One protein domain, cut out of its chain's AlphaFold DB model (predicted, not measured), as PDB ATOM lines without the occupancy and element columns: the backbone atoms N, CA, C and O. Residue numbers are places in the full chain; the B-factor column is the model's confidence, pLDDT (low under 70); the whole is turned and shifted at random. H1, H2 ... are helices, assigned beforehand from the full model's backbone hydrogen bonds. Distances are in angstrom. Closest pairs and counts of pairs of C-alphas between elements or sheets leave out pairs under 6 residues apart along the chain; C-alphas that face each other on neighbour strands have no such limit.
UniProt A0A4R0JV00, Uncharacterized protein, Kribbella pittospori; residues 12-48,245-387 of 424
ATOM      1  N   ALA A  12     -18.296 -12.665  48.179       43.91
ATOM      2  CA  ALA A  12     -19.677 -12.288  48.498       43.91
ATOM      3  C   ALA A  12     -20.547 -12.121  47.236       43.91
ATOM      4  O   ALA A  12     -21.695 -12.569  47.201       43.91
ATOM      5  N   GLU A  13     -19.988 -11.530  46.175       43.38
ATOM      6  CA  GLU A  13     -20.636 -11.412  44.867       43.38
ATOM      7  C   GLU A  13     -20.802 -12.801  44.219       43.38
ATOM      8  O   GLU A  13     -21.846 -13.105  43.648       43.38
ATOM      9  N   GLN A  14     -19.790 -13.682  44.300       40.31
ATOM     10  CA  GLN A  14     -19.840 -15.082  43.826       40.31
ATOM     11  C   GLN A  14     -20.933 -15.873  44.561       40.31
ATOM     12  O   GLN A  14     -21.762 -16.538  43.942       40.31
ATOM     13  N   GLN A  15     -20.998 -15.749  45.884       44.00
ATOM     14  CA  GLN A  15     -21.972 -16.444  46.719       44.00
ATOM     15  C   GLN A  15     -23.398 -15.943  46.464       44.00
ATOM     16  O   GLN A  15     -24.322 -16.748  46.340       44.00
ATOM     17  N   ARG A  16     -23.574 -14.627  46.292       49.84
ATOM     18  CA  ARG A  16     -24.830 -14.022  45.838       49.84
ATOM     19  C   ARG A  16     -25.250 -14.548  44.463       49.84
ATOM     20  O   ARG A  16     -26.424 -14.844  44.262       49.84
ATOM     21  N   ARG A  17     -24.308 -14.713  43.531       54.09
ATOM     22  CA  ARG A  17     -24.550 -15.257  42.182       54.09
ATOM     23  C   ARG A  17     -24.999 -16.714  42.214       54.09
ATOM     24  O   ARG A  17     -25.996 -17.048  41.580       54.09
ATOM     25  N   VAL A  18     -24.326 -17.559  42.996       43.28
ATOM     26  CA  VAL A  18     -24.743 -18.955  43.206       43.28
ATOM     27  C   VAL A  18     -26.120 -18.999  43.864       43.28
ATOM     28  O   VAL A  18     -26.954 -19.801  43.467       43.28
ATOM     29  N   GLN A  19     -26.418 -18.101  44.804       45.97
ATOM     30  CA  GLN A  19     -27.744 -18.007  45.416       45.97
ATOM     31  C   GLN A  19     -28.826 -17.528  44.443       45.97
ATOM     32  O   GLN A  19     -29.915 -18.081  44.479       45.97
ATOM     33  N   LEU A  20     -28.550 -16.570  43.553       43.62
ATOM     34  CA  LEU A  20     -29.484 -16.145  42.501       43.62
ATOM     35  C   LEU A  20     -29.709 -17.256  41.469       43.62
ATOM     36  O   LEU A  20     -30.841 -17.491  41.059       43.62
ATOM     37  N   MET A  21     -28.660 -17.996  41.103       39.41
ATOM     38  CA  MET A  21     -28.768 -19.189  40.262       39.41
ATOM     39  C   MET A  21     -29.600 -20.278  40.952       39.41
ATOM     40  O   MET A  21     -30.495 -20.852  40.337       39.41
ATOM     41  N   MET A  22     -29.362 -20.528  42.242       36.19
ATOM     42  CA  MET A  22     -30.135 -21.482  43.034       36.19
ATOM     43  C   MET A  22     -31.568 -21.001  43.282       36.19
ATOM     44  O   MET A  22     -32.466 -21.828  43.275       36.19
ATOM     45  N   ALA A  23     -31.822 -19.699  43.431       38.06
ATOM     46  CA  ALA A  23     -33.160 -19.116  43.546       38.06
ATOM     47  C   ALA A  23     -33.924 -19.192  42.216       38.06
ATOM     48  O   ALA A  23     -35.101 -19.541  42.207       38.06
ATOM     49  N   ALA A  24     -33.246 -18.982  41.084       36.41
ATOM     50  CA  ALA A  24     -33.799 -19.226  39.753       36.41
ATOM     51  C   ALA A  24     -34.149 -20.712  39.535       36.41
ATOM     52  O   ALA A  24     -35.093 -21.018  38.809       36.41
ATOM     53  N   LEU A  25     -33.431 -21.634  40.192       34.28
ATOM     54  CA  LEU A  25     -33.737 -23.071  40.206       34.28
ATOM     55  C   LEU A  25     -34.802 -23.458  41.257       34.28
ATOM     56  O   LEU A  25     -35.561 -24.399  41.035       34.28
ATOM     57  N   ALA A  26     -34.878 -22.736  42.381       30.94
ATOM     58  CA  ALA A  26     -35.758 -23.008  43.522       30.94
ATOM     59  C   ALA A  26     -37.116 -22.286  43.452       30.94
ATOM     60  O   ALA A  26     -38.016 -22.627  44.219       30.94
ATOM     61  N   ASN A  27     -37.305 -21.341  42.521       33.81
ATOM     62  CA  ASN A  27     -38.570 -20.643  42.242       33.81
ATOM     63  C   ASN A  27     -39.623 -21.558  41.578       33.81
ATOM     64  O   ASN A  27     -40.260 -21.212  40.586       33.81
ATOM     65  N   GLN A  28     -39.872 -22.728  42.168       30.84
ATOM     66  CA  GLN A  28     -41.022 -23.576  41.846       30.84
ATOM     67  C   GLN A  28     -42.347 -23.010  42.400       30.84
ATOM     68  O   GLN A  28     -43.403 -23.564  42.111       30.84
ATOM     69  N   GLY A  29     -42.312 -21.909  43.167       30.84
ATOM     70  CA  GLY A  29     -43.489 -21.292  43.798       30.84
ATOM     71  C   GLY A  29     -43.977 -19.968  43.193       30.84
ATOM     72  O   GLY A  29     -45.055 -19.511  43.551       30.84
ATOM     73  N   THR A  30     -43.232 -19.339  42.278       43.22
ATOM     74  CA  THR A  30     -43.707 -18.188  41.484       43.22
ATOM     75  C   THR A  30     -43.454 -18.548  40.039       43.22
ATOM     76  O   THR A  30     -42.315 -18.488  39.580       43.22
ATOM     77  N   VAL A  31     -44.470 -19.073  39.363       53.66
ATOM     78  CA  VAL A  31     -44.240 -19.798  38.120       53.66
ATOM     79  C   VAL A  31     -43.823 -18.825  37.018       53.66
ATOM     80  O   VAL A  31     -44.641 -18.126  36.437       53.66
ATOM     81  N   ASP A  32     -42.525 -18.765  36.730       70.44
ATOM     82  CA  ASP A  32     -42.013 -18.023  35.585       70.44
ATOM     83  C   ASP A  32     -42.324 -18.821  34.313       70.44
ATOM     84  O   ASP A  32     -41.605 -19.747  33.930       70.44
ATOM     85  N   GLU A  33     -43.480 -18.547  33.714       77.12
ATOM     86  CA  GLU A  33     -43.930 -19.210  32.484       77.12
ATOM     87  C   GLU A  33     -43.135 -18.773  31.253       77.12
ATOM     88  O   GLU A  33     -43.004 -19.536  30.298       77.12
ATOM     89  N   LEU A  34     -42.551 -17.571  31.290       82.94
ATOM     90  CA  LEU A  34     -41.996 -16.906  30.111       82.94
ATOM     91  C   LEU A  34     -40.504 -16.557  30.232       82.94
ATOM     92  O   LEU A  34     -39.944 -15.939  29.326       82.94
ATOM     93  N   GLY A  35     -39.823 -16.979  31.299       82.75
ATOM     94  CA  GLY A  35     -38.371 -16.824  31.460       82.75
ATOM     95  C   GLY A  35     -37.924 -15.398  31.797       82.75
ATOM     96  O   GLY A  35     -36.891 -14.947  31.296       82.75
ATOM     97  N   LEU A  36     -38.723 -14.677  32.582       84.75
ATOM     98  CA  LEU A  36     -38.518 -13.283  32.991       84.75
ATOM     99  C   LEU A  36     -37.923 -13.148  34.404       84.75
ATOM    100  O   LEU A  36     -37.509 -12.059  34.805       84.75
ATOM    101  N   GLY A  37     -37.847 -14.252  35.150       82.88
ATOM    102  CA  GLY A  37     -37.322 -14.329  36.512       82.88
ATOM    103  C   GLY A  37     -35.915 -13.746  36.673       82.88
ATOM    104  O   GLY A  37     -35.736 -12.927  37.567       82.88
ATOM    105  N   PRO A  38     -34.931 -14.059  35.803       84.62
ATOM    106  CA  PRO A  38     -33.572 -13.542  35.959       84.62
ATOM    107  C   PRO A  38     -33.481 -12.011  35.974       84.62
ATOM    108  O   PRO A  38     -32.822 -11.451  36.845       84.62
ATOM    109  N   ALA A  39     -34.165 -11.315  35.059       88.94
ATOM    110  CA  ALA A  39     -34.155  -9.851  35.039       88.94
ATOM    111  C   ALA A  39     -34.875  -9.262  36.256       88.94
ATOM    112  O   ALA A  39     -34.353  -8.340  36.886       88.94
ATOM    113  N   ARG A  40     -36.024  -9.842  36.637       89.06
ATOM    114  CA  ARG A  40     -36.736  -9.474  37.868       89.06
ATOM    115  C   ARG A  40     -35.828  -9.594  39.091       89.06
ATOM    116  O   ARG A  40     -35.754  -8.663  39.885       89.06
ATOM    117  N   ASP A  41     -35.139 -10.721  39.231       87.06
ATOM    118  CA  ASP A  41     -34.317 -11.034  40.400       87.06
ATOM    119  C   ASP A  41     -33.050 -10.161  40.457       87.06
ATOM    120  O   ASP A  41     -32.613  -9.784  41.544       87.06
ATOM    121  N   LEU A  42     -32.495  -9.767  39.303       90.38
ATOM    122  CA  LEU A  42     -31.400  -8.794  39.235       90.38
ATOM    123  C   LEU A  42     -31.834  -7.400  39.702       90.38
ATOM    124  O   LEU A  42     -31.126  -6.792  40.504       90.38
ATOM    125  N   ILE A  43     -32.988  -6.906  39.237       92.38
ATOM    126  CA  ILE A  43     -33.547  -5.610  39.664       92.38
ATOM    127  C   ILE A  43     -33.848  -5.634  41.165       92.38
ATOM    128  O   ILE A  43     -33.353  -4.790  41.910       92.38
ATOM    129  N   ALA A  44     -34.582  -6.654  41.618       91.62
ATOM    130  CA  ALA A  44     -34.892  -6.896  43.023       91.62
ATOM    131  C   ALA A  44     -33.619  -6.904  43.886       91.62
ATOM    132  O   ALA A  44     -33.537  -6.225  44.908       91.62
ATOM    133  N   GLY A  45     -32.579  -7.596  43.421       91.31
ATOM    134  CA  GLY A  45     -31.297  -7.643  44.100       91.31
ATOM    135  C   GLY A  45     -30.672  -6.261  44.322       91.31
ATOM    136  O   GLY A  45     -30.073  -6.041  45.375       91.31
ATOM    137  N   VAL A  46     -30.774  -5.323  43.380       92.12
ATOM    138  CA  VAL A  46     -30.204  -3.979  43.586       92.12
ATOM    139  C   VAL A  46     -30.875  -3.262  44.758       92.12
ATOM    140  O   VAL A  46     -30.194  -2.599  45.539       92.12
ATOM    141  N   PHE A  47     -32.185  -3.439  44.929       92.94
ATOM    142  CA  PHE A  47     -32.905  -2.847  46.054       92.94
ATOM    143  C   PHE A  47     -32.540  -3.514  47.379       92.94
ATOM    144  O   PHE A  47     -32.223  -2.836  48.357       92.94
ATOM    145  N   HIS A  48     -32.570  -4.843  47.426       91.38
ATOM    146  CA  HIS A  48     -32.419  -5.601  48.666       91.38
ATOM    147  C   HIS A  48     -31.526  -6.833  48.474       91.38
ATOM    148  O   HIS A  48     -32.000  -7.959  48.300       91.38
ATOM    149  N   PRO A 245     -30.383   5.992  46.188       95.69
ATOM    150  CA  PRO A 245     -29.045   5.800  45.633       95.69
ATOM    151  C   PRO A 245     -29.072   5.553  44.121       95.69
ATOM    152  O   PRO A 245     -29.984   4.895  43.612       95.69
ATOM    153  N   ALA A 246     -28.056   6.026  43.398       95.06
ATOM    154  CA  ALA A 246     -28.013   5.990  41.936       95.06
ATOM    155  C   ALA A 246     -28.227   4.580  41.340       95.06
ATOM    156  O   ALA A 246     -29.021   4.457  40.401       95.06
ATOM    157  N   PRO A 247     -27.635   3.492  41.886       94.12
ATOM    158  CA  PRO A 247     -27.923   2.140  41.410       94.12
ATOM    159  C   PRO A 247     -29.399   1.753  41.560       94.12
ATOM    160  O   PRO A 247     -29.971   1.157  40.646       94.12
ATOM    161  N   ALA A 248     -30.024   2.111  42.687       94.06
ATOM    162  CA  ALA A 248     -31.434   1.842  42.947       94.06
ATOM    163  C   ALA A 248     -32.338   2.691  42.042       94.06
ATOM    164  O   ALA A 248     -33.279   2.158  41.466       94.06
ATOM    165  N   ALA A 249     -32.030   3.972  41.838       93.88
ATOM    166  CA  ALA A 249     -32.783   4.836  40.931       93.88
ATOM    167  C   ALA A 249     -32.772   4.305  39.485       93.88
ATOM    168  O   ALA A 249     -33.823   4.213  38.849       93.88
ATOM    169  N   LEU A 250     -31.604   3.871  38.991       93.69
ATOM    170  CA  LEU A 250     -31.478   3.248  37.671       93.69
ATOM    171  C   LEU A 250     -32.275   1.938  37.581       93.69
ATOM    172  O   LEU A 250     -33.068   1.759  36.657       93.69
ATOM    173  N   ALA A 251     -32.099   1.035  38.553       94.06
ATOM    174  CA  ALA A 251     -32.811  -0.243  38.588       94.06
ATOM    175  C   ALA A 251     -34.335  -0.063  38.697       94.06
ATOM    176  O   ALA A 251     -35.087  -0.846  38.128       94.06
ATOM    177  N   MET A 252     -34.795   0.981  39.386       92.94
ATOM    178  CA  MET A 252     -36.205   1.346  39.503       92.94
ATOM    179  C   MET A 252     -36.789   1.822  38.176       92.94
ATOM    180  O   MET A 252     -37.872   1.371  37.810       92.94
ATOM    181  N   GLY A 253     -36.064   2.666  37.434       92.12
ATOM    182  CA  GLY A 253     -36.461   3.060  36.081       92.12
ATOM    183  C   GLY A 253     -36.589   1.846  35.160       92.12
ATOM    184  O   GLY A 253     -37.667   1.584  34.638       92.12
ATOM    185  N   LEU A 254     -35.518   1.052  35.053       93.38
ATOM    186  CA  LEU A 254     -35.484  -0.167  34.234       93.38
ATOM    187  C   LEU A 254     -36.513  -1.224  34.671       93.38
ATOM    188  O   LEU A 254     -37.038  -1.968  33.845       93.38
ATOM    189  N   GLY A 255     -36.801  -1.305  35.970       92.25
ATOM    190  CA  GLY A 255     -37.813  -2.195  36.523       92.25
ATOM    191  C   GLY A 255     -39.219  -1.782  36.134       92.25
ATOM    192  O   GLY A 255     -39.951  -2.598  35.591       92.25
ATOM    193  N   ARG A 256     -39.583  -0.510  36.319       89.81
ATOM    194  CA  ARG A 256     -40.896   0.007  35.905       89.81
ATOM    195  C   ARG A 256     -41.149  -0.218  34.412       89.81
ATOM    196  O   ARG A 256     -42.232  -0.642  34.017       89.81
ATOM    197  N   ASP A 257     -40.118   0.025  33.620       90.75
ATOM    198  CA  ASP A 257     -40.050  -0.192  32.180       90.75
ATOM    199  C   ASP A 257     -40.293  -1.662  31.784       90.75
ATOM    200  O   ASP A 257     -41.164  -1.971  30.964       90.75
ATOM    201  N   LEU A 258     -39.557  -2.590  32.404       91.69
ATOM    202  CA  LEU A 258     -39.721  -4.027  32.181       91.69
ATOM    203  C   LEU A 258     -41.100  -4.517  32.639       91.69
ATOM    204  O   LEU A 258     -41.727  -5.309  31.940       91.69
ATOM    205  N   ASP A 259     -41.556  -4.068  33.805       90.00
ATOM    206  CA  ASP A 259     -42.846  -4.421  34.389       90.00
ATOM    207  C   ASP A 259     -44.008  -3.992  33.495       90.00
ATOM    208  O   ASP A 259     -44.848  -4.825  33.163       90.00
ATOM    209  N   GLN A 260     -44.002  -2.749  32.999       89.06
ATOM    210  CA  GLN A 260     -45.014  -2.278  32.052       89.06
ATOM    211  C   GLN A 260     -45.055  -3.154  30.796       89.06
ATOM    212  O   GLN A 260     -46.133  -3.560  30.365       89.06
ATOM    213  N   LEU A 261     -43.898  -3.479  30.210       91.31
ATOM    214  CA  LEU A 261     -43.838  -4.295  28.997       91.31
ATOM    215  C   LEU A 261     -44.332  -5.728  29.244       91.31
ATOM    216  O   LEU A 261     -45.064  -6.287  28.426       91.31
ATOM    217  N   VAL A 262     -43.923  -6.325  30.364       90.94
ATOM    218  CA  VAL A 262     -44.233  -7.710  30.737       90.94
ATOM    219  C   VAL A 262     -45.678  -7.881  31.194       90.94
ATOM    220  O   VAL A 262     -46.249  -8.945  30.952       90.94
ATOM    221  N   HIS A 263     -46.273  -6.874  31.835       90.06
ATOM    222  CA  HIS A 263     -47.643  -6.944  32.336       90.06
ATOM    223  C   HIS A 263     -48.618  -7.334  31.217       90.06
ATOM    224  O   HIS A 263     -49.308  -8.346  31.333       90.06
ATOM    225  N   GLY A 264     -48.551  -6.647  30.070       91.81
ATOM    226  CA  GLY A 264     -49.360  -6.977  28.893       91.81
ATOM    227  C   GLY A 264     -49.130  -8.395  28.362       91.81
ATOM    228  O   GLY A 264     -50.088  -9.092  28.027       91.81
ATOM    229  N   VAL A 265     -47.877  -8.875  28.354       92.69
ATOM    230  CA  VAL A 265     -47.571 -10.264  27.960       92.69
ATOM    231  C   VAL A 265     -48.301 -11.254  28.862       92.69
ATOM    232  O   VAL A 265     -48.846 -12.247  28.386       92.69
ATOM    233  N   ARG A 266     -48.271 -11.020  30.177       90.88
ATOM    234  CA  ARG A 266     -48.853 -11.941  31.154       90.88
ATOM    235  C   ARG A 266     -50.371 -11.938  31.108       90.88
ATOM    236  O   ARG A 266     -50.961 -13.008  31.238       90.88
ATOM    237  N   ILE A 267     -50.983 -10.774  30.901       91.75
ATOM    238  CA  ILE A 267     -52.426 -10.664  30.684       91.75
ATOM    239  C   ILE A 267     -52.812 -11.493  29.455       91.75
ATOM    240  O   ILE A 267     -53.624 -12.411  29.567       91.75
ATOM    241  N   LEU A 268     -52.148 -11.270  28.312       94.81
ATOM    242  CA  LEU A 268     -52.446 -12.010  27.084       94.81
ATOM    243  C   LEU A 268     -52.167 -13.515  27.223       94.81
ATOM    244  O   LEU A 268     -52.935 -14.334  26.726       94.81
ATOM    245  N   TYR A 269     -51.109 -13.913  27.933       93.38
ATOM    246  CA  TYR A 269     -50.847 -15.323  28.232       93.38
ATOM    247  C   TYR A 269     -52.013 -15.974  28.988       93.38
ATOM    248  O   TYR A 269     -52.468 -17.050  28.596       93.38
ATOM    249  N   ASN A 270     -52.526 -15.323  30.037       91.31
ATOM    250  CA  ASN A 270     -53.642 -15.865  30.810       91.31
ATOM    251  C   ASN A 270     -54.957 -15.853  30.017       91.31
ATOM    252  O   ASN A 270     -55.704 -16.828  30.096       91.31
ATOM    253  N   TYR A 271     -55.188 -14.838  29.177       93.50
ATOM    254  CA  TYR A 271     -56.289 -14.837  28.212       93.50
ATOM    255  C   TYR A 271     -56.222 -16.055  27.276       93.50
ATOM    256  O   TYR A 271     -57.205 -16.778  27.121       93.50
ATOM    257  N   LEU A 272     -55.050 -16.354  26.701       93.50
ATOM    258  CA  LEU A 272     -54.860 -17.519  25.828       93.50
ATOM    259  C   LEU A 272     -55.049 -18.846  26.578       93.50
ATOM    260  O   LEU A 272     -55.583 -19.801  26.006       93.50
ATOM    261  N   CYS A 273     -54.635 -18.919  27.848       90.94
ATOM    262  CA  CYS A 273     -54.916 -20.068  28.706       90.94
ATOM    263  C   CYS A 273     -56.424 -20.248  28.919       90.94
ATOM    264  O   CYS A 273     -56.921 -21.353  28.717       90.94
ATOM    265  N   ALA A 274     -57.153 -19.183  29.267       90.12
ATOM    266  CA  ALA A 274     -58.607 -19.219  29.426       90.12
ATOM    267  C   ALA A 274     -59.308 -19.627  28.125       90.12
ATOM    268  O   ALA A 274     -60.151 -20.524  28.124       90.12
ATOM    269  N   GLN A 275     -58.894 -19.051  26.995       90.56
ATOM    270  CA  GLN A 275     -59.499 -19.300  25.688       90.56
ATOM    271  C   GLN A 275     -59.398 -20.771  25.273       90.56
ATOM    272  O   GLN A 275     -60.377 -21.322  24.764       90.56
ATOM    273  N   ARG A 276     -58.231 -21.395  25.493       88.88
ATOM    274  CA  ARG A 276     -57.924 -22.783  25.102       88.88
ATOM    275  C   ARG A 276     -58.348 -23.820  26.135       88.88
ATOM    276  O   ARG A 276     -58.159 -25.015  25.906       88.88
ATOM    277  N   ARG A 277     -58.872 -23.390  27.283       82.50
ATOM    278  CA  ARG A 277     -59.280 -24.312  28.334       82.50
ATOM    279  C   ARG A 277     -60.566 -25.036  27.911       82.50
ATOM    280  O   ARG A 277     -61.542 -24.363  27.598       82.50
ATOM    281  N   PRO A 278     -60.592 -26.379  27.924       67.06
ATOM    282  CA  PRO A 278     -61.725 -27.139  27.393       67.06
ATOM    283  C   PRO A 278     -62.974 -27.158  28.299       67.06
ATOM    284  O   PRO A 278     -64.059 -27.416  27.794       67.06
ATOM    285  N   ASP A 279     -62.843 -26.871  29.606       68.62
ATOM    286  CA  ASP A 279     -63.799 -27.363  30.624       68.62
ATOM    287  C   ASP A 279     -64.420 -26.283  31.549       68.62
ATOM    288  O   ASP A 279     -64.659 -26.548  32.724       68.62
ATOM    289  N   HIS A 280     -64.678 -25.057  31.088       64.69
ATOM    290  CA  HIS A 280     -65.359 -24.038  31.912       64.69
ATOM    291  C   HIS A 280     -66.402 -23.305  31.068       64.69
ATOM    292  O   HIS A 280     -66.038 -22.709  30.063       64.69
ATOM    293  N   GLY A 281     -67.682 -23.398  31.449       72.62
ATOM    294  CA  GLY A 281     -68.785 -22.611  30.877       72.62
ATOM    295  C   GLY A 281     -68.685 -21.146  31.310       72.62
ATOM    296  O   GLY A 281     -67.663 -20.512  31.076       72.62
ATOM    297  N   ASP A 282     -69.676 -20.629  32.036       77.19
ATOM    298  CA  ASP A 282     -69.746 -19.216  32.465       77.19
ATOM    299  C   ASP A 282     -68.462 -18.678  33.142       77.19
ATOM    300  O   ASP A 282     -68.074 -17.528  32.947       77.19
ATOM    301  N   ALA A 283     -67.738 -19.518  33.896       78.06
ATOM    302  CA  ALA A 283     -66.478 -19.138  34.548       78.06
ATOM    303  C   ALA A 283     -65.348 -18.792  33.559       78.06
ATOM    304  O   ALA A 283     -64.472 -17.986  33.876       78.06
ATOM    305  N   ARG A 284     -65.345 -19.391  32.362       83.69
ATOM    306  CA  ARG A 284     -64.392 -19.059  31.296       83.69
ATOM    307  C   ARG A 284     -64.712 -17.702  30.701       83.69
ATOM    308  O   ARG A 284     -63.792 -16.922  30.484       83.69
ATOM    309  N   ASP A 285     -65.985 -17.431  30.443       84.88
ATOM    310  CA  ASP A 285     -66.404 -16.183  29.810       84.88
ATOM    311  C   ASP A 285     -66.107 -14.994  30.732       84.88
ATOM    312  O   ASP A 285     -65.493 -14.024  30.291       84.88
ATOM    313  N   GLN A 286     -66.350 -15.142  32.041       85.88
ATOM    314  CA  GLN A 286     -65.936 -14.154  33.042       85.88
ATOM    315  C   GLN A 286     -64.410 -13.943  33.081       85.88
ATOM    316  O   GLN A 286     -63.937 -12.813  33.215       85.88
ATOM    317  N   GLN A 287     -63.610 -15.010  32.959       87.06
ATOM    318  CA  GLN A 287     -62.146 -14.899  32.898       87.06
ATOM    319  C   GLN A 287     -61.676 -14.183  31.631       87.06
ATOM    320  O   GLN A 287     -60.772 -13.354  31.696       87.06
ATOM    321  N   LEU A 288     -62.272 -14.498  30.480       91.31
ATOM    322  CA  LEU A 288     -61.951 -13.851  29.212       91.31
ATOM    323  C   LEU A 288     -62.264 -12.356  29.261       91.31
ATOM    324  O   LEU A 288     -61.418 -11.569  28.844       91.31
ATOM    325  N   GLU A 289     -63.419 -11.976  29.810       90.94
ATOM    326  CA  GLU A 289     -63.805 -10.575  30.016       90.94
ATOM    327  C   GLU A 289     -62.828  -9.866  30.963       90.94
ATOM    328  O   GLU A 289     -62.246  -8.851  30.591       90.94
ATOM    329  N   THR A 290     -62.514 -10.480  32.112       90.50
ATOM    330  CA  THR A 290     -61.534  -9.944  33.077       90.50
ATOM    331  C   THR A 290     -60.181  -9.656  32.418       90.50
ATOM    332  O   THR A 290     -59.585  -8.601  32.629       90.50
ATOM    333  N   TYR A 291     -59.665 -10.587  31.608       92.44
ATOM    334  CA  TYR A 291     -58.381 -10.396  30.933       92.44
ATOM    335  C   TYR A 291     -58.451  -9.424  29.757       92.44
ATOM    336  O   TYR A 291     -57.466  -8.735  29.489       92.44
ATOM    337  N   ALA A 292     -59.582  -9.358  29.054       93.94
ATOM    338  CA  ALA A 292     -59.795  -8.377  27.999       93.94
ATOM    339  C   ALA A 292     -59.815  -6.954  28.572       93.94
ATOM    340  O   ALA A 292     -59.153  -6.070  28.025       93.94
ATOM    341  N   ASP A 293     -60.496  -6.757  29.701       91.62
ATOM    342  CA  ASP A 293     -60.538  -5.485  30.418       91.62
ATOM    343  C   ASP A 293     -59.158  -5.098  30.944       91.62
ATOM    344  O   ASP A 293     -58.676  -4.012  30.630       91.62
ATOM    345  N   ALA A 294     -58.451  -6.018  31.608       91.06
ATOM    346  CA  ALA A 294     -57.087  -5.772  32.072       91.06
ATOM    347  C   ALA A 294     -56.126  -5.407  30.924       91.06
ATOM    348  O   ALA A 294     -55.221  -4.590  31.101       91.06
ATOM    349  N   LEU A 295     -56.292  -5.999  29.731       92.38
ATOM    350  CA  LEU A 295     -55.455  -5.670  28.573       92.38
ATOM    351  C   LEU A 295     -55.789  -4.286  28.001       92.38
ATOM    352  O   LEU A 295     -54.882  -3.594  27.536       92.38
ATOM    353  N   ARG A 296     -57.067  -3.887  28.046       91.19
ATOM    354  CA  ARG A 296     -57.519  -2.546  27.662       91.19
ATOM    355  C   ARG A 296     -56.967  -1.495  28.622       91.19
ATOM    356  O   ARG A 296     -56.316  -0.563  28.164       91.19
ATOM    357  N   GLU A 297     -57.112  -1.709  29.928       90.19
ATOM    358  CA  GLU A 297     -56.544  -0.843  30.968       90.19
ATOM    359  C   GLU A 297     -55.025  -0.713  30.811       90.19
ATOM    360  O   GLU A 297     -54.488   0.390  30.758       90.19
ATOM    361  N   TRP A 298     -54.315  -1.829  30.626       90.94
ATOM    362  CA  TRP A 298     -52.869  -1.810  30.395       90.94
ATOM    363  C   TRP A 298     -52.463  -0.983  29.163       90.94
ATOM    364  O   TRP A 298     -51.408  -0.341  29.175       90.94
ATOM    365  N   ARG A 299     -53.276  -1.001  28.099       88.06
ATOM    366  CA  ARG A 299     -53.069  -0.182  26.896       88.06
ATOM    367  C   ARG A 299     -53.336   1.298  27.141       88.06
ATOM    368  O   ARG A 299     -52.589   2.116  26.619       88.06
ATOM    369  N   GLU A 300     -54.368   1.628  27.907       85.94
ATOM    370  CA  GLU A 300     -54.721   3.008  28.260       85.94
ATOM    371  C   GLU A 300     -53.699   3.637  29.220       85.94
ATOM    372  O   GLU A 300     -53.372   4.815  29.096       85.94
ATOM    373  N   GLU A 301     -53.143   2.846  30.140       81.75
ATOM    374  CA  GLU A 301     -52.068   3.260  31.048       81.75
ATOM    375  C   GLU A 301     -50.707   3.413  30.353       81.75
ATOM    376  O   GLU A 301     -49.798   4.066  30.882       81.75
ATOM    377  N   ALA A 302     -50.519   2.773  29.196       70.12
ATOM    378  CA  ALA A 302     -49.268   2.860  28.466       70.12
ATOM    379  C   ALA A 302     -49.079   4.281  27.897       70.12
ATOM    380  O   ALA A 302     -50.015   4.866  27.349       70.12
ATOM    381  N   PRO A 303     -47.858   4.848  27.948       63.03
ATOM    382  CA  PRO A 303     -47.528   6.016  27.134       63.03
ATOM    383  C   PRO A 303     -47.842   5.737  25.655       63.03
ATOM    384  O   PRO A 303     -47.868   4.577  25.246       63.03
ATOM    385  N   THR A 304     -47.990   6.785  24.832       58.78
ATOM    386  CA  THR A 304     -48.314   6.697  23.387       58.78
ATOM    387  C   THR A 304     -47.510   5.630  22.621       58.78
ATOM    388  O   THR A 304     -47.992   5.097  21.627       58.78
ATOM    389  N   ALA A 305     -46.305   5.286  23.091       61.50
ATOM    390  CA  ALA A 305     -45.625   4.045  22.744       61.50
ATOM    391  C   ALA A 305     -45.108   3.332  24.003       61.50
ATOM    392  O   ALA A 305     -44.528   3.958  24.895       61.50
ATOM    393  N   LEU A 306     -45.236   2.002  24.040       70.94
ATOM    394  CA  LEU A 306     -44.551   1.179  25.035       70.94
ATOM    395  C   LEU A 306     -43.043   1.308  24.817       70.94
ATOM    396  O   LEU A 306     -42.596   1.172  23.672       70.94
ATOM    397  N   LEU A 307     -42.316   1.542  25.921       82.25
ATOM    398  CA  LEU A 307     -40.856   1.496  26.100       82.25
ATOM    399  C   LEU A 307     -40.061   1.580  24.791       82.25
ATOM    400  O   LEU A 307     -40.028   0.607  24.042       82.25
ATOM    401  N   ASP A 308     -39.374   2.683  24.506       85.06
ATOM    402  CA  ASP A 308     -38.646   2.827  23.242       85.06
ATOM    403  C   ASP A 308     -37.517   1.779  23.026       85.06
ATOM    404  O   ASP A 308     -37.120   1.020  23.916       85.06
ATOM    405  N   SER A 309     -37.037   1.680  21.781       88.56
ATOM    406  CA  SER A 309     -36.016   0.695  21.393       88.56
ATOM    407  C   SER A 309     -34.662   0.931  22.070       88.56
ATOM    408  O   SER A 309     -33.932  -0.033  22.307       88.56
ATOM    409  N   GLU A 310     -34.313   2.188  22.350       92.06
ATOM    410  CA  GLU A 310     -33.052   2.556  22.996       92.06
ATOM    411  C   GLU A 310     -33.076   2.117  24.459       92.06
ATOM    412  O   GLU A 310     -32.176   1.411  24.912       92.06
ATOM    413  N   ARG A 311     -34.179   2.393  25.152       91.19
ATOM    414  CA  ARG A 311     -34.429   1.987  26.528       91.19
ATOM    415  C   ARG A 311     -34.473   0.471  26.692       91.19
ATOM    416  O   ARG A 311     -33.925  -0.070  27.654       91.19
ATOM    417  N   LEU A 312     -35.044  -0.252  25.724       93.38
ATOM    418  CA  LEU A 312     -34.985  -1.718  25.700       93.38
ATOM    419  C   LEU A 312     -33.545  -2.236  25.542       93.38
ATOM    420  O   LEU A 312     -33.174  -3.245  26.149       93.38
ATOM    421  N   SER A 313     -32.731  -1.548  24.739       94.81
ATOM    422  CA  SER A 313     -31.312  -1.865  24.559       94.81
ATOM    423  C   SER A 313     -30.492  -1.557  25.818       94.81
ATOM    424  O   SER A 313     -29.625  -2.347  26.200       94.81
ATOM    425  N   GLU A 314     -30.798  -0.461  26.515       95.19
ATOM    426  CA  GLU A 314     -30.205  -0.114  27.809       95.19
ATOM    427  C   GLU A 314     -30.504  -1.194  28.856       95.19
ATOM    428  O   GLU A 314     -29.574  -1.718  29.473       95.19
ATOM    429  N   LEU A 315     -31.771  -1.615  28.988       94.25
ATOM    430  CA  LEU A 315     -32.164  -2.729  29.856       94.25
ATOM    431  C   LEU A 315     -31.375  -4.000  29.522       94.25
ATOM    432  O   LEU A 315     -30.846  -4.665  30.414       94.25
ATOM    433  N   ASN A 316     -31.274  -4.339  28.235       94.62
ATOM    434  CA  ASN A 316     -30.517  -5.501  27.789       94.62
ATOM    435  C   ASN A 316     -29.046  -5.427  28.178       94.62
ATOM    436  O   ASN A 316     -28.508  -6.406  28.690       94.62
ATOM    437  N   SER A 317     -28.419  -4.276  27.967       93.81
ATOM    438  CA  SER A 317     -27.009  -4.053  28.284       93.81
ATOM    439  C   SER A 317     -26.778  -4.132  29.794       93.81
ATOM    440  O   SER A 317     -25.851  -4.799  30.254       93.81
ATOM    441  N   TRP A 318     -27.680  -3.539  30.578       94.00
ATOM    442  CA  TRP A 318     -27.646  -3.558  32.036       94.00
ATOM    443  C   TRP A 318     -27.784  -4.972  32.619       94.00
ATOM    444  O   TRP A 318     -27.058  -5.323  33.558       94.00
ATOM    445  N   VAL A 319     -28.695  -5.787  32.067       91.50
ATOM    446  CA  VAL A 319     -28.888  -7.187  32.474       91.50
ATOM    447  C   VAL A 319     -27.716  -8.047  32.004       91.50
ATOM    448  O   VAL A 319     -27.151  -8.791  32.804       91.50
ATOM    449  N   ALA A 320     -27.312  -7.929  30.738       89.44
ATOM    450  CA  ALA A 320     -26.229  -8.719  30.160       89.44
ATOM    451  C   ALA A 320     -24.913  -8.522  30.925       89.44
ATOM    452  O   ALA A 320     -24.298  -9.515  31.308       89.44
ATOM    453  N   ALA A 321     -24.543  -7.279  31.253       89.12
ATOM    454  CA  ALA A 321     -23.341  -6.979  32.035       89.12
ATOM    455  C   ALA A 321     -23.343  -7.663  33.416       89.12
ATOM    456  O   ALA A 321     -22.308  -8.109  33.908       89.12
ATOM    457  N   ARG A 322     -24.517  -7.804  34.044       87.62
ATOM    458  CA  ARG A 322     -24.664  -8.495  35.337       87.62
ATOM    459  C   ARG A 322     -24.662 -10.017  35.207       87.62
ATOM    460  O   ARG A 322     -24.283 -10.707  36.151       87.62
ATOM    461  N   LEU A 323     -25.058 -10.547  34.051       82.62
ATOM    462  CA  LEU A 323     -25.037 -11.981  33.761       82.62
ATOM    463  C   LEU A 323     -23.679 -12.477  33.254       82.62
ATOM    464  O   LEU A 323     -23.355 -13.640  33.481       82.62
ATOM    465  N   GLU A 324     -22.865 -11.626  32.616       67.25
ATOM    466  CA  GLU A 324     -21.502 -11.960  32.166       67.25
ATOM    467  C   GLU A 324     -20.623 -12.475  33.313       67.25
ATOM    468  O   GLU A 324     -19.860 -13.425  33.147       67.25
ATOM    469  N   ALA A 325     -20.824 -11.942  34.516       56.84
ATOM    470  CA  ALA A 325     -20.158 -12.394  35.730       56.84
ATOM    471  C   ALA A 325     -20.624 -13.784  36.235       56.84
ATOM    472  O   ALA A 325     -20.073 -14.281  37.218       56.84
ATOM    473  N   GLY A 326     -21.651 -14.394  35.627       54.00
ATOM    474  CA  GLY A 326     -22.340 -15.611  36.084       54.00
ATOM    475  C   GLY A 326     -22.259 -16.822  35.142       54.00
ATOM    476  O   GLY A 326     -22.870 -17.850  35.433       54.00
ATOM    477  N   GLY A 327     -21.513 -16.728  34.034       62.34
ATOM    478  CA  GLY A 327     -21.279 -17.831  33.091       62.34
ATOM    479  C   GLY A 327     -22.173 -17.828  31.838       62.34
ATOM    480  O   GLY A 327     -23.212 -17.171  31.772       62.34
ATOM    481  N   GLY A 328     -21.762 -18.583  30.809       73.44
ATOM    482  CA  GLY A 328     -22.329 -18.490  29.452       73.44
ATOM    483  C   GLY A 328     -23.809 -18.877  29.314       73.44
ATOM    484  O   GLY A 328     -24.540 -18.243  28.560       73.44
ATOM    485  N   LEU A 329     -24.293 -19.866  30.078       78.12
ATOM    486  CA  LEU A 329     -25.670 -20.366  29.941       78.12
ATOM    487  C   LEU A 329     -26.732 -19.323  30.335       78.12
ATOM    488  O   LEU A 329     -27.781 -19.233  29.696       78.12
ATOM    489  N   ALA A 330     -26.472 -18.538  31.384       79.31
ATOM    490  CA  ALA A 330     -27.393 -17.495  31.835       79.31
ATOM    491  C   ALA A 330     -27.525 -16.384  30.784       79.31
ATOM    492  O   ALA A 330     -28.636 -15.940  30.492       79.31
ATOM    493  N   ARG A 331     -26.405 -16.014  30.152       81.12
ATOM    494  CA  ARG A 331     -26.372 -15.063  29.037       81.12
ATOM    495  C   ARG A 331     -27.175 -15.566  27.841       81.12
ATOM    496  O   ARG A 331     -28.041 -14.849  27.358       81.12
ATOM    497  N   THR A 332     -26.968 -16.811  27.411       85.00
ATOM    498  CA  THR A 332     -27.721 -17.383  26.282       85.00
ATOM    499  C   THR A 332     -29.229 -17.401  26.545       85.00
ATOM    500  O   THR A 332     -30.022 -17.063  25.667       85.00
ATOM    501  N   ARG A 333     -29.654 -17.757  27.766       85.19
ATOM    502  CA  ARG A 333     -31.076 -17.706  28.149       85.19
ATOM    503  C   ARG A 333     -31.620 -16.280  28.112       85.19
ATOM    504  O   ARG A 333     -32.720 -16.066  27.607       85.19
ATOM    505  N   TRP A 334     -30.846 -15.313  28.603       88.81
ATOM    506  CA  TRP A 334     -31.218 -13.905  28.542       88.81
ATOM    507  C   TRP A 334     -31.338 -13.390  27.109       88.81
ATOM    508  O   TRP A 334     -32.319 -12.728  26.799       88.81
ATOM    509  N   GLU A 335     -30.426 -13.749  26.209       90.88
ATOM    510  CA  GLU A 335     -30.509 -13.362  24.794       90.88
ATOM    511  C   GLU A 335     -31.818 -13.841  24.146       90.88
ATOM    512  O   GLU A 335     -32.434 -13.112  23.365       90.88
ATOM    513  N   GLN A 336     -32.295 -15.038  24.502       91.69
ATOM    514  CA  GLN A 336     -33.602 -15.536  24.062       91.69
ATOM    515  C   GLN A 336     -34.759 -14.730  24.671       91.69
ATOM    516  O   GLN A 336     -35.703 -14.387  23.957       91.69
ATOM    517  N   THR A 337     -34.687 -14.400  25.966       92.62
ATOM    518  CA  THR A 337     -35.666 -13.524  26.634       92.62
ATOM    519  C   THR A 337     -35.704 -12.140  25.986       92.62
ATOM    520  O   THR A 337     -36.780 -11.631  25.693       92.62
ATOM    521  N   TYR A 338     -34.549 -11.553  25.687       94.50
ATOM    522  CA  TYR A 338     -34.438 -10.249  25.048       94.50
ATOM    523  C   TYR A 338     -35.043 -10.241  23.639       94.50
ATOM    524  O   TYR A 338     -35.830  -9.354  23.310       94.50
ATOM    525  N   ARG A 339     -34.751 -11.259  22.814       95.50
ATOM    526  CA  ARG A 339     -35.379 -11.411  21.485       95.50
ATOM    527  C   ARG A 339     -36.899 -11.501  21.586       95.50
ATOM    528  O   ARG A 339     -37.595 -10.872  20.792       95.50
ATOM    529  N   PHE A 340     -37.399 -12.245  22.572       96.06
ATOM    530  CA  PHE A 340     -38.825 -12.335  22.860       96.06
ATOM    531  C   PHE A 340     -39.420 -10.974  23.249       96.06
ATOM    532  O   PHE A 340     -40.399 -10.558  22.637       96.06
ATOM    533  N   LEU A 341     -38.804 -10.246  24.189       95.12
ATOM    534  CA  LEU A 341     -39.260  -8.915  24.610       95.12
ATOM    535  C   LEU A 341     -39.268  -7.914  23.447       95.12
ATOM    536  O   LEU A 341     -40.212  -7.142  23.310       95.12
ATOM    537  N   ARG A 342     -38.259  -7.961  22.567       95.62
ATOM    538  CA  ARG A 342     -38.190  -7.112  21.369       95.62
ATOM    539  C   ARG A 342     -39.309  -7.423  20.375       95.62
ATOM    540  O   ARG A 342     -39.919  -6.499  19.845       95.62
ATOM    541  N   ALA A 343     -39.568  -8.705  20.116       96.12
ATOM    542  CA  ALA A 343     -40.656  -9.129  19.236       96.12
ATOM    543  C   ALA A 343     -42.024  -8.743  19.816       96.12
ATOM    544  O   ALA A 343     -42.858  -8.191  19.103       96.12
ATOM    545  N   TRP A 344     -42.218  -8.960  21.121       95.31
ATOM    546  CA  TRP A 344     -43.433  -8.570  21.828       95.31
ATOM    547  C   TRP A 344     -43.668  -7.065  21.758       95.31
ATOM    548  O   TRP A 344     -44.746  -6.649  21.358       95.31
ATOM    549  N   ARG A 345     -42.651  -6.251  22.064       93.69
ATOM    550  CA  ARG A 345     -42.712  -4.789  21.937       93.69
ATOM    551  C   ARG A 345     -43.182  -4.365  20.544       93.69
ATOM    552  O   ARG A 345     -44.004  -3.463  20.432       93.69
ATOM    553  N   GLY A 346     -42.651  -4.999  19.494       93.00
ATOM    554  CA  GLY A 346     -43.053  -4.732  18.114       93.00
ATOM    555  C   GLY A 346     -44.555  -4.930  17.910       93.00
ATOM    556  O   GLY A 346     -45.235  -3.992  17.511       93.00
ATOM    557  N   LEU A 347     -45.068  -6.109  18.270       93.94
ATOM    558  CA  LEU A 347     -46.493  -6.442  18.151       93.94
ATOM    559  C   LEU A 347     -47.378  -5.561  19.036       93.94
ATOM    560  O   LEU A 347     -48.429  -5.099  18.605       93.94
ATOM    561  N   ALA A 348     -46.945  -5.306  20.267       91.38
ATOM    562  CA  ALA A 348     -47.673  -4.488  21.218       91.38
ATOM    563  C   ALA A 348     -47.834  -3.040  20.731       91.38
ATOM    564  O   ALA A 348     -48.901  -2.465  20.913       91.38
ATOM    565  N   ASN A 349     -46.828  -2.482  20.055       88.62
ATOM    566  CA  ASN A 349     -46.900  -1.130  19.497       88.62
ATOM    567  C   ASN A 349     -47.615  -1.054  18.137       88.62
ATOM    568  O   ASN A 349     -48.107   0.014  17.798       88.62
ATOM    569  N   SER A 350     -47.662  -2.136  17.351       87.69
ATOM    570  CA  SER A 350     -48.222  -2.102  15.988       87.69
ATOM    571  C   SER A 350     -49.629  -2.686  15.852       87.69
ATOM    572  O   SER A 350     -50.273  -2.449  14.839       87.69
ATOM    573  N   SER A 351     -50.073  -3.525  16.789       85.75
ATOM    574  CA  SER A 351     -51.383  -4.185  16.713       85.75
ATOM    575  C   SER A 351     -52.459  -3.284  17.305       85.75
ATOM    576  O   SER A 351     -52.288  -2.825  18.431       85.75
ATOM    577  N   ASP A 352     -53.585  -3.097  16.624       82.50
ATOM    578  CA  ASP A 352     -54.731  -2.382  17.207       82.50
ATOM    579  C   ASP A 352     -55.483  -3.266  18.215       82.50
ATOM    580  O   ASP A 352     -55.863  -2.809  19.290       82.50
ATOM    581  N   ASP A 353     -55.594  -4.566  17.920       90.31
ATOM    582  CA  ASP A 353     -56.191  -5.576  18.796       90.31
ATOM    583  C   ASP A 353     -55.215  -6.742  19.024       90.31
ATOM    584  O   ASP A 353     -54.860  -7.483  18.106       90.31
ATOM    585  N   LEU A 354     -54.732  -6.891  20.260       93.00
ATOM    586  CA  LEU A 354     -53.817  -7.969  20.650       93.00
ATOM    587  C   LEU A 354     -54.532  -9.291  20.952       93.00
ATOM    588  O   LEU A 354     -53.901 -10.342  20.836       93.00
ATOM    589  N   LEU A 355     -55.817  -9.260  21.318       93.75
ATOM    590  CA  LEU A 355     -56.598 -10.463  21.621       93.75
ATOM    591  C   LEU A 355     -56.897 -11.253  20.343       93.75
ATOM    592  O   LEU A 355     -56.881 -12.486  20.363       93.75
ATOM    593  N   ALA A 356     -57.113 -10.549  19.228       93.25
ATOM    594  CA  ALA A 356     -57.303 -11.136  17.901       93.25
ATOM    595  C   ALA A 356     -55.986 -11.415  17.144       93.25
ATOM    596  O   ALA A 356     -55.991 -12.050  16.087       93.25
ATOM    597  N   SER A 357     -54.837 -10.966  17.662       96.00
ATOM    598  CA  SER A 357     -53.553 -11.073  16.964       96.00
ATOM    599  C   SER A 357     -53.000 -12.504  16.971       96.00
ATOM    600  O   SER A 357     -52.438 -12.990  17.959       96.00
ATOM    601  N   ALA A 358     -53.080 -13.175  15.817       94.69
ATOM    602  CA  ALA A 358     -52.496 -14.504  15.625       94.69
ATOM    603  C   ALA A 358     -50.970 -14.511  15.840       94.69
ATOM    604  O   ALA A 358     -50.423 -15.493  16.350       94.69
ATOM    605  N   ASP A 359     -50.277 -13.423  15.488       96.44
ATOM    606  CA  ASP A 359     -48.838 -13.275  15.719       96.44
ATOM    607  C   ASP A 359     -48.494 -13.185  17.205       96.44
ATOM    608  O   ASP A 359     -47.584 -13.881  17.662       96.44
ATOM    609  N   ALA A 360     -49.247 -12.397  17.977       96.19
ATOM    610  CA  ALA A 360     -49.050 -12.293  19.420       96.19
ATOM    611  C   ALA A 360     -49.310 -13.636  20.114       96.19
ATOM    612  O   ALA A 360     -48.496 -14.097  20.923       96.19
ATOM    613  N   ALA A 361     -50.388 -14.325  19.722       95.75
ATOM    614  CA  ALA A 361     -50.711 -15.652  20.228       95.75
ATOM    615  C   ALA A 361     -49.614 -16.682  19.912       95.75
ATOM    616  O   ALA A 361     -49.226 -17.465  20.790       95.75
ATOM    617  N   ARG A 362     -49.076 -16.680  18.683       96.31
ATOM    618  CA  ARG A 362     -47.952 -17.545  18.286       96.31
ATOM    619  C   ARG A 362     -46.685 -17.226  19.071       96.31
ATOM    620  O   ARG A 362     -46.037 -18.151  19.559       96.31
ATOM    621  N   LEU A 363     -46.341 -15.946  19.224       97.25
ATOM    622  CA  LEU A 363     -45.139 -15.513  19.937       97.25
ATOM    623  C   LEU A 363     -45.131 -16.022  21.386       97.25
ATOM    624  O   LEU A 363     -44.142 -16.616  21.822       97.25
ATOM    625  N   ILE A 364     -46.235 -15.835  22.114       95.19
ATOM    626  CA  ILE A 364     -46.366 -16.276  23.511       95.19
ATOM    627  C   ILE A 364     -46.365 -17.807  23.613       95.19
ATOM    628  O   ILE A 364     -45.650 -18.365  24.446       95.19
ATOM    629  N   THR A 365     -47.104 -18.494  22.736       93.62
ATOM    630  CA  THR A 365     -47.178 -19.968  22.729       93.62
ATOM    631  C   THR A 365     -45.802 -20.594  22.469       93.62
ATOM    632  O   THR A 365     -45.369 -21.487  23.199       93.62
ATOM    633  N   ASN A 366     -45.066 -20.082  21.478       93.88
ATOM    634  CA  ASN A 366     -43.714 -20.548  21.167       93.88
ATOM    635  C   ASN A 366     -42.744 -20.277  22.319       93.88
ATOM    636  O   ASN A 366     -41.885 -21.112  22.612       93.88
ATOM    637  N   ARG A 367     -42.885 -19.127  22.992       93.69
ATOM    638  CA  ARG A 367     -42.046 -18.777  24.136       93.69
ATOM    639  C   ARG A 367     -42.244 -19.734  25.307       93.69
ATOM    640  O   ARG A 367     -41.250 -20.233  25.829       93.69
ATOM    641  N   GLU A 368     -43.486 -20.004  25.701       91.12
ATOM    642  CA  GLU A 368     -43.781 -20.950  26.785       91.12
ATOM    643  C   GLU A 368     -43.219 -22.344  26.458       91.12
ATOM    644  O   GLU A 368     -42.526 -22.950  27.279       91.12
ATOM    645  N   ASN A 369     -43.442 -22.825  25.230       88.69
ATOM    646  CA  ASN A 369     -42.963 -24.135  24.794       88.69
ATOM    647  C   ASN A 369     -41.428 -24.243  24.812       88.69
ATOM    648  O   ASN A 369     -40.889 -25.249  25.269       88.69
ATOM    649  N   ALA A 370     -40.716 -23.194  24.387       88.00
ATOM    650  CA  ALA A 370     -39.255 -23.149  24.450       88.00
ATOM    651  C   ALA A 370     -38.724 -23.157  25.896       88.00
ATOM    652  O   ALA A 370     -37.691 -23.764  26.176       88.00
ATOM    653  N   MET A 371     -39.431 -22.505  26.824       84.44
ATOM    654  CA  MET A 371     -39.055 -22.475  28.241       84.44
ATOM    655  C   MET A 371     -39.343 -23.797  28.955       84.44
ATOM    656  O   MET A 371     -38.620 -24.182  29.880       84.44
ATOM    657  N   LYS A 372     -40.415 -24.488  28.557       80.88
ATOM    658  CA  LYS A 372     -40.917 -25.690  29.228       80.88
ATOM    659  C   LYS A 372     -41.329 -26.769  28.216       80.88
ATOM    660  O   LYS A 372     -42.516 -27.101  28.145       80.88
ATOM    661  N   PRO A 373     -40.369 -27.383  27.497       78.12
ATOM    662  CA  PRO A 373     -40.678 -28.468  26.568       78.12
ATOM    663  C   PRO A 373     -41.447 -29.590  27.279       78.12
ATOM    664  O   PRO A 373     -41.069 -30.001  28.381       78.12
ATOM    665  N   GLY A 374     -42.561 -30.045  26.699       76.12
ATOM    666  CA  GLY A 374     -43.404 -31.103  27.278       76.12
ATOM    667  C   GLY A 374     -44.261 -30.682  28.483       76.12
ATOM    668  O   GLY A 374     -44.966 -31.508  29.064       76.12
ATOM    669  N   ARG A 375     -44.174 -29.418  28.923       78.94
ATOM    670  CA  ARG A 375     -44.863 -28.906  30.123       78.94
ATOM    671  C   ARG A 375     -45.597 -27.579  29.908       78.94
ATOM    672  O   ARG A 375     -46.220 -27.100  30.851       78.94
ATOM    673  N   ALA A 376     -45.528 -27.000  28.711       83.62
ATOM    674  CA  ALA A 376     -46.237 -25.777  28.350       83.62
ATOM    675  C   ALA A 376     -47.760 -25.987  28.331       83.62
ATOM    676  O   ALA A 376     -48.256 -26.966  27.774       83.62
ATOM    677  N   LYS A 377     -48.515 -25.079  28.952       86.50
ATOM    678  CA  LYS A 377     -49.973 -25.193  29.070       86.50
ATOM    679  C   LYS A 377     -50.672 -24.916  27.749       86.50
ATOM    680  O   LYS A 377     -51.661 -25.568  27.444       86.50
ATOM    681  N   LEU A 378     -50.157 -23.978  26.955       87.12
ATOM    682  CA  LEU A 378     -50.777 -23.588  25.691       87.12
ATOM    683  C   LEU A 378     -50.646 -24.659  24.597       87.12
ATOM    684  O   LEU A 378     -51.362 -24.577  23.602       87.12
ATOM    685  N   THR A 379     -49.767 -25.653  24.777       86.69
ATOM    686  CA  THR A 379     -49.585 -26.785  23.853       86.69
ATOM    687  C   THR A 379     -50.012 -28.135  24.438       86.69
ATOM    688  O   THR A 379     -50.313 -29.048  23.673       86.69
ATOM    689  N   HIS A 380     -50.076 -28.282  25.770       84.56
ATOM    690  CA  HIS A 380     -50.470 -29.528  26.436       84.56
ATOM    691  C   HIS A 380     -51.749 -29.361  27.267       84.56
ATOM    692  O   HIS A 380     -51.716 -28.895  28.409       84.56
ATOM    693  N   THR A 381     -52.873 -29.836  26.724       80.12
ATOM    694  CA  THR A 381     -54.217 -29.710  27.315       80.12
ATOM    695  C   THR A 381     -54.309 -30.236  28.751       80.12
ATOM    696  O   THR A 381     -54.923 -29.592  29.598       80.12
ATOM    697  N   ASP A 382     -53.645 -31.348  29.081       80.62
ATOM    698  CA  ASP A 382     -53.672 -31.900  30.445       80.62
ATOM    699  C   ASP A 382     -53.013 -30.978  31.478       80.62
ATOM    700  O   ASP A 382     -53.447 -30.901  32.627       80.62
ATOM    701  N   ARG A 383     -51.986 -30.216  31.074       81.31
ATOM    702  CA  ARG A 383     -51.374 -29.197  31.939       81.31
ATOM    703  C   ARG A 383     -52.291 -27.994  32.109       81.31
ATOM    704  O   ARG A 383     -52.353 -27.436  33.202       81.31
ATOM    705  N   LEU A 384     -53.019 -27.627  31.059       82.75
ATOM    706  CA  LEU A 384     -53.993 -26.543  31.104       82.75
ATOM    707  C   LEU A 384     -55.214 -26.885  31.971       82.75
ATOM    708  O   LEU A 384     -55.737 -26.009  32.652       82.75
ATOM    709  N   ARG A 385     -55.635 -28.154  32.033       80.75
ATOM    710  CA  ARG A 385     -56.716 -28.596  32.934       80.75
ATOM    711  C   ARG A 385     -56.423 -28.278  34.401       80.75
ATOM    712  O   ARG A 385     -57.315 -27.814  35.111       80.75
ATOM    713  N   ALA A 386     -55.167 -28.447  34.820       78.75
ATOM    714  CA  ALA A 386     -54.701 -28.167  36.180       78.75
ATOM    715  C   ALA A 386     -54.502 -26.666  36.494       78.75
ATOM    716  O   ALA A 386     -54.224 -26.316  37.641       78.75
ATOM    717  N   TRP A 387     -54.619 -25.773  35.507       79.94
ATOM    718  CA  TRP A 387     -54.497 -24.327  35.714       79.94
ATOM    719  C   TRP A 387     -55.709 -23.785  36.479       79.94
ATOM    720  O   TRP A 387     -56.839 -24.035  36.093       79.94
TER     721      TRP A 387
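This is residues 12 to 48 and 245 to 387 of the 424 residues of an uncharacterized protein of Kribbella pittospori (UniProt A0A4R0JV00). Two layers of helices cross: H5, H6 and H7 lie side by side in a row, alternating in direction, across the long helix H3, which has H2 beside its first part and H4 beside its last part. H1 lies at the rim by H2, and short H8 near the last part of H3. The printed part has 180 residues with eight named helices, H1 to H8 in order, and no named strand: all helix, compact, radius of gyration of the C-alphas 17.1 A, spans 53 by 38 by 25 A.

H1, residues 12 to 26, and H2, residues 37 to 47, form a hairpin and only just touch, with 3 pairs of C-alphas within 8 A, the closest Ala 24 and Pro 38 at 6.8 A. H3, residues 246 to 276, touches H2 with residues 247 to 255 alone, closest C-alphas Ile 43 and Ala 251 at 5.5 A, opposite ways at a shallow tilt of 31 degrees. H4, residues 282 to 301, forms a hairpin with H3, closest C-alphas Tyr 271 and Tyr 291 at 5.6 A. H5, residues 309 to 324, and H6, residues 328 to 350, form a hairpin at a shallow tilt of 13 degrees, closest C-alphas Leu 323 and Arg 331 at 5.8 A. H7, residues 358 to 371, forms another with H6, also at 13 degrees, closest C-alphas Leu 347 and Ala 360 at 6.5 A. The hub, H3, touches H7 only just about perpendicular, at 73 degrees, closest C-alphas Tyr 269 and Ile 364 at 6.6 A. H8, residues 381 to 385, is close to H3 but not clearly touching. Every O i to N i+4 pair is within hydrogen-bond range in H1, H4, H6, H7 and H8; H2 has 6 of 7, H3 25 of 27, H5 11 of 12.

H1 begins at C-alpha 12 (-19.677, -12.288, 48.498); H8 ends at C-alpha 385 (-56.716, -28.596, 32.934). H3 is 44.8 A long, with a kink of 29 degrees near residue 259; H6 is 33.5 A and H4 28.6 A.

The C-alphas of Ala 12 and Gly 281, the farthest apart, are 53.2 A apart. Residues 49 to 244 are not printed; C-alphas 48 and 245 are 12.3 A apart across this cut. Of the links printed whole, none is long. The pLDDT is under 70 at residues 12 to 31, 278 to 280, 303 to 305 and 324 to 327.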